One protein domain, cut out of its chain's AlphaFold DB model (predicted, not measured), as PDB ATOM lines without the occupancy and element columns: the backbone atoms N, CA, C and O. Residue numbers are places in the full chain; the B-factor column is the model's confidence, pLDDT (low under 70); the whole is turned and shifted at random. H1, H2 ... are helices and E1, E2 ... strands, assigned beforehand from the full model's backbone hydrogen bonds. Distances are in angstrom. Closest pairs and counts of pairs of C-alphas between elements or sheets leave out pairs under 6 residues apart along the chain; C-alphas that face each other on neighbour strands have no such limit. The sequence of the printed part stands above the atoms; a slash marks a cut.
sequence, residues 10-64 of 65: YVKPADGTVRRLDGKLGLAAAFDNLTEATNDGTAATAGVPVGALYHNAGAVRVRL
ATOM      1  N   TYR A  10      -7.511 -42.106 -40.890       77.88
ATOM      2  CA  TYR A  10      -8.354 -42.017 -39.697       77.88
ATOM      3  C   TYR A  10      -8.195 -43.292 -38.868       77.88
ATOM      4  O   TYR A  10      -8.203 -44.395 -39.417       77.88
ATOM      5  N   VAL A  11      -8.063 -43.142 -37.552       80.12
ATOM      6  CA  VAL A  11      -8.028 -44.264 -36.607       80.12
ATOM      7  C   VAL A  11      -9.408 -44.397 -35.986       80.12
ATOM      8  O   VAL A  11      -9.883 -43.464 -35.337       80.12
ATOM      9  N   LYS A  12     -10.054 -45.547 -36.183       77.81
ATOM     10  CA  LYS A  12     -11.377 -45.825 -35.624       77.81
ATOM     11  C   LYS A  12     -11.261 -46.073 -34.111       77.81
ATOM     12  O   LYS A  12     -10.600 -47.029 -33.715       77.81
ATOM     13  N   PRO A  13     -11.915 -45.274 -33.247       76.00
ATOM     14  CA  PRO A  13     -11.763 -45.391 -31.794       76.00
ATOM     15  C   PRO A  13     -12.258 -46.718 -31.215       76.00
ATOM     16  O   PRO A  13     -11.750 -47.164 -30.194       76.00
ATOM     17  N   ALA A  14     -13.249 -47.346 -31.855       77.62
ATOM     18  CA  ALA A  14     -13.891 -48.550 -31.333       77.62
ATOM     19  C   ALA A  14     -12.998 -49.802 -31.385       77.62
ATOM     20  O   ALA A  14     -13.154 -50.698 -30.564       77.62
ATOM     21  N   ASP A  15     -12.097 -49.886 -32.365       83.06
ATOM     22  CA  ASP A  15     -11.295 -51.087 -32.631       83.06
ATOM     23  C   ASP A  15      -9.827 -50.781 -32.973       83.06
ATOM     24  O   ASP A  15      -9.048 -51.692 -33.242       83.06
ATOM     25  N   GLY A  16      -9.428 -49.506 -32.968       79.06
ATOM     26  CA  GLY A  16      -8.070 -49.069 -33.288       79.06
ATOM     27  C   GLY A  16      -7.685 -49.253 -34.756       79.06
ATOM     28  O   GLY A  16      -6.523 -49.055 -35.113       79.06
ATOM     29  N   THR A  17      -8.626 -49.631 -35.628       79.56
ATOM     30  CA  THR A  17      -8.310 -49.907 -37.029       79.56
ATOM     31  C   THR A  17      -7.977 -48.624 -37.787       79.56
ATOM     32  O   THR A  17      -8.649 -47.596 -37.660       79.56
ATOM     33  N   VAL A  18      -6.922 -48.684 -38.602       73.19
ATOM     34  CA  VAL A  18      -6.501 -47.576 -39.465       73.19
ATOM     35  C   VAL A  18      -7.245 -47.679 -40.789       73.19
ATOM     36  O   VAL A  18      -7.089 -48.651 -41.528       73.19
ATOM     37  N   ARG A  19      -8.044 -46.663 -41.108       73.94
ATOM     38  CA  ARG A  19      -8.752 -46.550 -42.384       73.94
ATOM     39  C   ARG A  19      -8.126 -45.447 -43.223       73.94
ATOM     40  O   ARG A  19      -7.928 -44.324 -42.752       73.94
ATOM     41  N   ARG A  20      -7.809 -45.774 -44.476       70.81
ATOM     42  CA  ARG A  20      -7.344 -44.787 -45.452       70.81
ATOM     43  C   ARG A  20      -8.492 -43.848 -45.789       70.81
ATOM     44  O   ARG A  20      -9.603 -44.299 -46.063       70.81
ATOM     45  N   LEU A  21      -8.226 -42.546 -45.760       67.00
ATOM     46  CA  LEU A  21      -9.164 -41.545 -46.258       67.00
ATOM     47  C   LEU A  21      -8.957 -41.433 -47.775       67.00
ATOM     48  O   LEU A  21      -8.422 -40.442 -48.263       67.00
ATOM     49  N   ASP A  22      -9.312 -42.484 -48.514       60.66
ATOM     50  CA  ASP A  22      -9.207 -42.483 -49.973       60.66
ATOM     51  C   ASP A  22     -10.370 -41.656 -50.576       60.66
ATOM     52  O   ASP A  22     -11.527 -41.791 -50.175       60.66
ATOM     53  N   GLY A  23     -10.075 -40.761 -51.531       60.56
ATOM     54  CA  GLY A  23     -11.059 -39.879 -52.188       60.56
ATOM     55  C   GLY A  23     -11.263 -38.506 -51.520       60.56
ATOM     56  O   GLY A  23     -10.493 -38.112 -50.647       60.56
ATOM     57  N   LYS A  24     -12.281 -37.735 -51.957       53.84
ATOM     58  CA  LYS A  24     -12.628 -36.387 -51.437       53.84
ATOM     59  C   LYS A  24     -12.918 -36.449 -49.921       53.84
ATOM     60  O   LYS A  24     -14.062 -36.567 -49.500       53.84
ATOM     61  N   LEU A  25     -11.870 -36.366 -49.106       54.88
ATOM     62  CA  LEU A  25     -11.885 -36.104 -47.660       54.88
ATOM     63  C   LEU A  25     -12.488 -37.181 -46.734       54.88
ATOM     64  O   LEU A  25     -12.717 -36.883 -45.566       54.88
ATOM     65  N   GLY A  26     -12.730 -38.418 -47.186       63.69
ATOM     66  CA  GLY A  26     -13.319 -39.461 -46.322       63.69
ATOM     67  C   GLY A  26     -14.728 -39.125 -45.820       63.69
ATOM     68  O   GLY A  26     -15.183 -39.661 -44.812       63.69
ATOM     69  N   LEU A  27     -15.424 -38.243 -46.541       69.69
ATOM     70  CA  LEU A  27     -16.760 -37.766 -46.212       69.69
ATOM     71  C   LEU A  27     -17.778 -38.914 -46.108       69.69
ATOM     72  O   LEU A  27     -18.616 -38.900 -45.218       69.69
ATOM     73  N   ALA A  28     -17.659 -39.938 -46.959       70.44
ATOM     74  CA  ALA A  28     -18.495 -41.137 -46.882       70.44
ATOM     75  C   ALA A  28     -18.307 -41.881 -45.549       70.44
ATOM     76  O   ALA A  28     -19.277 -42.176 -44.864       70.44
ATOM     77  N   ALA A  29     -17.054 -42.076 -45.119       71.69
ATOM     78  CA  ALA A  29     -16.770 -42.687 -43.825       71.69
ATOM     79  C   ALA A  29     -17.257 -41.812 -42.657       71.69
ATOM     80  O   ALA A  29     -17.676 -42.347 -41.638       71.69
ATOM     81  N   ALA A  30     -17.228 -40.482 -42.788       71.50
ATOM     82  CA  ALA A  30     -17.798 -39.588 -41.784       71.50
ATOM     83  C   ALA A  30     -19.331 -39.708 -41.700       71.50
ATOM     84  O   ALA A  30     -19.856 -39.767 -40.591       71.50
ATOM     85  N   PHE A  31     -20.033 -39.807 -42.838       78.44
ATOM     86  CA  PHE A  31     -21.482 -40.042 -42.878       78.44
ATOM     87  C   PHE A  31     -21.867 -41.397 -42.267       78.44
ATOM     88  O   PHE A  31     -22.783 -41.460 -41.454       78.44
ATOM     89  N   ASP A  32     -21.115 -42.460 -42.560       78.81
ATOM     90  CA  ASP A  32     -21.385 -43.802 -42.022       78.81
ATOM     91  C   ASP A  32     -21.223 -43.906 -40.494       78.81
ATOM     92  O   ASP A  32     -21.713 -44.855 -39.885       78.81
ATOM     93  N   ASN A  33     -20.513 -42.962 -39.864       79.50
ATOM     94  CA  ASN A  33     -20.264 -42.948 -38.418       79.50
ATOM     95  C   ASN A  33     -21.046 -41.844 -37.684       79.50
ATOM     96  O   ASN A  33     -20.731 -41.541 -36.532       79.50
ATOM     97  N   LEU A  34     -22.043 -41.227 -38.326       88.62
ATOM     98  CA  LEU A  34     -22.925 -40.284 -37.645       88.62
ATOM     99  C   LEU A  34     -23.782 -40.996 -36.593       88.62
ATOM    100  O   LEU A  34     -24.264 -42.110 -36.794       88.62
ATOM    101  N   THR A  35     -23.997 -40.320 -35.468       91.62
ATOM    102  CA  THR A  35     -24.866 -40.798 -34.390       91.62
ATOM    103  C   THR A  35     -26.320 -40.861 -34.858       91.62
ATOM    104  O   THR A  35     -26.825 -39.878 -35.394       91.62
ATOM    105  N   GLU A  36     -27.012 -41.973 -34.608       93.00
ATOM    106  CA  GLU A  36     -28.464 -42.071 -34.814       93.00
ATOM    107  C   GLU A  36     -29.212 -41.447 -33.628       93.00
ATOM    108  O   GLU A  36     -28.959 -41.782 -32.469       93.00
ATOM    109  N   ALA A  37     -30.148 -40.545 -33.913       93.75
ATOM    110  CA  ALA A  37     -30.975 -39.865 -32.925       93.75
ATOM    111  C   ALA A  37     -32.355 -39.527 -33.511       93.75
ATOM    112  O   ALA A  37     -32.483 -39.145 -34.673       93.75
ATOM    113  N   THR A  38     -33.420 -39.641 -32.711       94.81
ATOM    114  CA  THR A  38     -34.807 -39.404 -33.164       94.81
ATOM    115  C   THR A  38     -35.170 -37.917 -33.259       94.81
ATOM    116  O   THR A  38     -36.103 -37.562 -33.980       94.81
ATOM    117  N   ASN A  39     -34.435 -37.050 -32.561       93.44
ATOM    118  CA  ASN A  39     -34.536 -35.588 -32.592       93.44
ATOM    119  C   ASN A  39     -33.290 -34.926 -31.966       93.44
ATOM    120  O   ASN A  39     -32.429 -35.604 -31.396       93.44
ATOM    121  N   ASP A  40     -33.234 -33.593 -31.996       92.81
ATOM    122  CA  ASP A  40     -32.113 -32.802 -31.466       92.81
ATOM    123  C   ASP A  40     -31.855 -33.024 -29.967       92.81
ATOM    124  O   ASP A  40     -30.702 -32.990 -29.535       92.81
ATOM    125  N   GLY A  41     -32.896 -33.308 -29.174       94.44
ATOM    126  CA  GLY A  41     -32.760 -33.623 -27.749       94.44
ATOM    127  C   GLY A  41     -32.016 -34.939 -27.524       94.44
ATOM    128  O   GLY A  41     -31.056 -34.990 -26.758       94.44
ATOM    129  N   THR A  42     -32.391 -35.990 -28.256       95.00
ATOM    130  CA  THR A  42     -31.682 -37.280 -28.203       95.00
ATOM    131  C   THR A  42     -30.253 -37.185 -28.745       95.00
ATOM    132  O   THR A  42     -29.344 -37.788 -28.174       95.00
ATOM    133  N   ALA A  43     -30.024 -36.369 -29.780       93.12
ATOM    134  CA  ALA A  43     -28.688 -36.100 -30.307       93.12
ATOM    135  C   ALA A  43     -27.813 -35.368 -29.273       93.12
ATOM    136  O   ALA A  43     -26.642 -35.708 -29.101       93.12
ATOM    137  N   ALA A  44     -28.387 -34.411 -28.533       94.44
ATOM    138  CA  ALA A  44     -27.709 -33.713 -27.445       94.44
ATOM    139  C   ALA A  44     -27.278 -34.672 -26.327       94.44
ATOM    140  O   ALA A  44     -26.129 -34.625 -25.892       94.44
ATOM    141  N   THR A  45     -28.173 -35.569 -25.895       95.00
ATOM    142  CA  THR A  45     -27.865 -36.598 -24.888       95.00
ATOM    143  C   THR A  45     -26.754 -37.540 -25.354       95.00
ATOM    144  O   THR A  45     -25.927 -37.952 -24.547       95.00
ATOM    145  N   ALA A  46     -26.692 -37.837 -26.652       91.00
ATOM    146  CA  ALA A  46     -25.642 -38.655 -27.256       91.00
ATOM    147  C   ALA A  46     -24.325 -37.895 -27.527       91.00
ATOM    148  O   ALA A  46     -23.394 -38.460 -28.098       91.00
ATOM    149  N   GLY A  47     -24.226 -36.621 -27.125       91.44
ATOM    150  CA  GLY A  47     -23.000 -35.828 -27.223       91.44
ATOM    151  C   GLY A  47     -22.773 -35.136 -28.569       91.44
ATOM    152  O   GLY A  47     -21.686 -34.607 -28.796       91.44
ATOM    153  N   VAL A  48     -23.770 -35.093 -29.459       92.06
ATOM    154  CA  VAL A  48     -23.679 -34.341 -30.721       92.06
ATOM    155  C   VAL A  48     -23.779 -32.841 -30.416       92.06
ATOM    156  O   VAL A  48     -24.804 -32.411 -29.880       92.06
ATOM    157  N   PRO A  49     -22.773 -32.005 -30.730       92.06
ATOM    158  CA  PRO A  49     -22.834 -30.566 -30.468       92.06
ATOM    159  C   PRO A  49     -23.801 -29.842 -31.421       92.06
ATOM    160  O   PRO A  49     -24.140 -30.344 -32.492       92.06
ATOM    161  N   VAL A  50     -24.259 -28.646 -31.037       93.50
ATOM    162  CA  VAL A  50     -25.078 -27.784 -31.913       93.50
ATOM    163  C   VAL A  50     -24.300 -27.473 -33.196       93.50
ATOM    164  O   VAL A  50     -23.112 -27.158 -33.140       93.50
ATOM    165  N   GLY A  51     -24.964 -27.573 -34.349       90.00
ATOM    166  CA  GLY A  51     -24.361 -27.376 -35.668       90.00
ATOM    167  C   GLY A  51     -23.666 -28.614 -36.250       90.00
ATOM    168  O   GLY A  51     -23.275 -28.583 -37.415       90.00
ATOM    169  N   ALA A  52     -23.536 -29.709 -35.491       90.44
ATOM    170  CA  ALA A  52     -23.044 -30.978 -36.022       90.44
ATOM    171  C   ALA A  52     -24.156 -31.809 -36.685       90.44
ATOM    172  O   ALA A  52     -25.352 -31.568 -36.497       90.44
ATOM    173  N   LEU A  53     -23.728 -32.789 -37.483       92.50
ATOM    174  CA  LEU A  53     -24.596 -33.704 -38.222       92.50
ATOM    175  C   LEU A  53     -24.945 -34.938 -37.381       92.50
ATOM    176  O   LEU A  53     -24.126 -35.402 -36.588       92.50
ATOM    177  N   TYR A  54     -26.139 -35.488 -37.594       93.31
ATOM    178  CA  TYR A  54     -26.589 -36.759 -37.023       93.31
ATOM    179  C   TYR A  54     -27.581 -37.463 -37.968       93.31
ATOM    180  O   TYR A  54     -28.146 -36.825 -38.861       93.31
ATOM    181  N   HIS A  55     -27.784 -38.771 -37.801       95.44
ATOM    182  CA  HIS A  55     -28.794 -39.532 -38.538       95.44
ATOM    183  C   HIS A  55     -30.133 -39.554 -37.815       95.44
ATOM    184  O   HIS A  55     -30.204 -39.683 -36.596       95.44
ATOM    185  N   ASN A  56     -31.200 -39.455 -38.594       93.69
ATOM    186  CA  ASN A  56     -32.565 -39.528 -38.120       93.69
ATOM    187  C   ASN A  56     -33.421 -40.259 -39.148       93.69
ATOM    188  O   ASN A  56     -33.744 -39.694 -40.194       93.69
ATOM    189  N   ALA A  57     -33.787 -41.505 -38.849       89.44
ATOM    190  CA  ALA A  57     -34.666 -42.312 -39.696       89.44
ATOM    191  C   ALA A  57     -34.179 -42.398 -41.160       89.44
ATOM    192  O   ALA A  57     -34.966 -42.307 -42.102       89.44
ATOM    193  N   GLY A  58     -32.863 -42.545 -41.352       83.62
ATOM    194  CA  GLY A  58     -32.236 -42.653 -42.675       83.62
ATOM    195  C   GLY A  58     -31.966 -41.322 -43.388       83.62
ATOM    196  O   GLY A  58     -31.442 -41.334 -44.499       83.62
ATOM    197  N   ALA A  59     -32.280 -40.180 -42.770       89.50
ATOM    198  CA  ALA A  59     -31.882 -38.859 -43.249       89.50
ATOM    199  C   ALA A  59     -30.748 -38.278 -42.394       89.50
ATOM    200  O   ALA A  59     -30.696 -38.495 -41.185       89.50
ATOM    201  N   VAL A  60     -29.870 -37.477 -43.002       91.75
ATOM    202  CA  VAL A  60     -28.898 -36.666 -42.255       91.75
ATOM    203  C   VAL A  60     -29.548 -35.340 -41.871       91.75
ATOM    204  O   VAL A  60     -30.093 -34.641 -42.727       91.75
ATOM    205  N   ARG A  61     -29.463 -34.967 -40.593       92.81
ATOM    206  CA  ARG A  61     -29.955 -33.688 -40.064       92.81
ATOM    207  C   ARG A  61     -28.827 -32.934 -39.366       92.81
ATOM    208  O   ARG A  61     -27.843 -33.525 -38.933       92.81
ATOM    209  N   VAL A  62     -28.972 -31.614 -39.282       92.88
ATOM    210  CA  VAL A  62     -28.109 -30.746 -38.469       92.88
ATOM    211  C   VAL A  62     -28.809 -30.524 -37.140       92.88
ATOM    212  O   VAL A  62     -29.992 -30.185 -37.135       92.88
ATOM    213  N   ARG A  63     -28.089 -30.689 -36.029       93.06
ATOM    214  CA  ARG A  63     -28.620 -30.360 -34.707       93.06
ATOM    215  C   ARG A  63     -28.762 -28.848 -34.570       93.06
ATOM    216  O   ARG A  63     -27.762 -28.126 -34.641       93.06
ATOM    217  N   LEU A  64     -29.980 -28.388 -34.325       89.75
ATOM    218  CA  LEU A  64     -30.280 -27.000 -34.001       89.75
ATOM    219  C   LEU A  64     -30.294 -26.811 -32.471       89.75
ATOM    220  O   LEU A  64     -30.227 -27.781 -31.709       89.75
TER     221      LEU A  64
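Overview. This is residues 10 to 64 of the 65 residues of an uncharacterized protein of marine sediment metagenome (UniProt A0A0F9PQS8). The domain is a loose string of small parts with two ends: at one end residues 10 to 20 fold back into a small loop that ends in the short strand E1, and at the other end the two-stranded hairpin E2 and E3 has the short helix H2 nearby, closer to E2 than to E3. Between these ends lies the short helix H1, near E2, and unnamed links join the parts. The printed part has 55 residues, with two named helices and three named strands in the order E1, H1, H2, E2, E3; the sheet E2 - E3 is antiparallel. The class is mixed, helices and strands, but under half of the residues, 23, are in named elements. The whole is only just loose, close to compact, with a radius of gyration of the C-alphas of 12.4 A, and spans 33 by 23 by 19 A.

Arrangement. At the beginning of the printed part, residues 10 to 11 form a short antiparallel pairing with residues 18 to 19 of E1, residues 18 to 20. E1 pairs with no named strand. H1, residues 27 to 32, is apart from E1. E2, residues 53 to 56, is near H1, with 5 pairs of C-alphas within 10 A. H2, residues 40 to 45, is apart from H1. The closest C-alphas of H2 and E2 are those of Ala 43 and Tyr 54, 7.1 A apart. E3, residues 59 to 62, forms a hairpin with E2, antiparallel at 140 degrees between their directions. The C-alphas of Leu 53 and Val 62, which face each other, are 4.6 A apart. Within hydrogen-bond range are N 54 and O 61 at 2.9 A, and N 59 and O 56 at 3.0 A. H2 and E3 are only just apart, their closest C-alphas at 8.3 A. In H1 and H2 every O i to N i+4 pair is within hydrogen-bond range.

Along the chain. E1, Val 18 to Arg 20, begins with its C-alpha at (-6.501, -47.576, -39.465) and is 6.7 A long from first to last C-alpha. H1, Leu 27 to Asp 32, and H2, Asp 40 to Thr 45, are each 8.7 A long; C-alpha 40 is at (-32.113, -32.802, -31.466). E2, Leu 53 to Asn 56, is 9.9 A long, and E3, Ala 59 to Val 62, is 10.1 A long and ends with C-alpha 62 at (-28.109, -30.746, -38.469).

Size, cuts and confidence. The two C-alphas farthest apart, those of Asp 22 and Gly 41, are 33.6 A apart. The printed part has no cut. The link from E2 to E3 is tight, the other links between named elements are short, and no link is long. The mean pLDDT of the printed part is 83.4, and residues 21 to 27 are under 70.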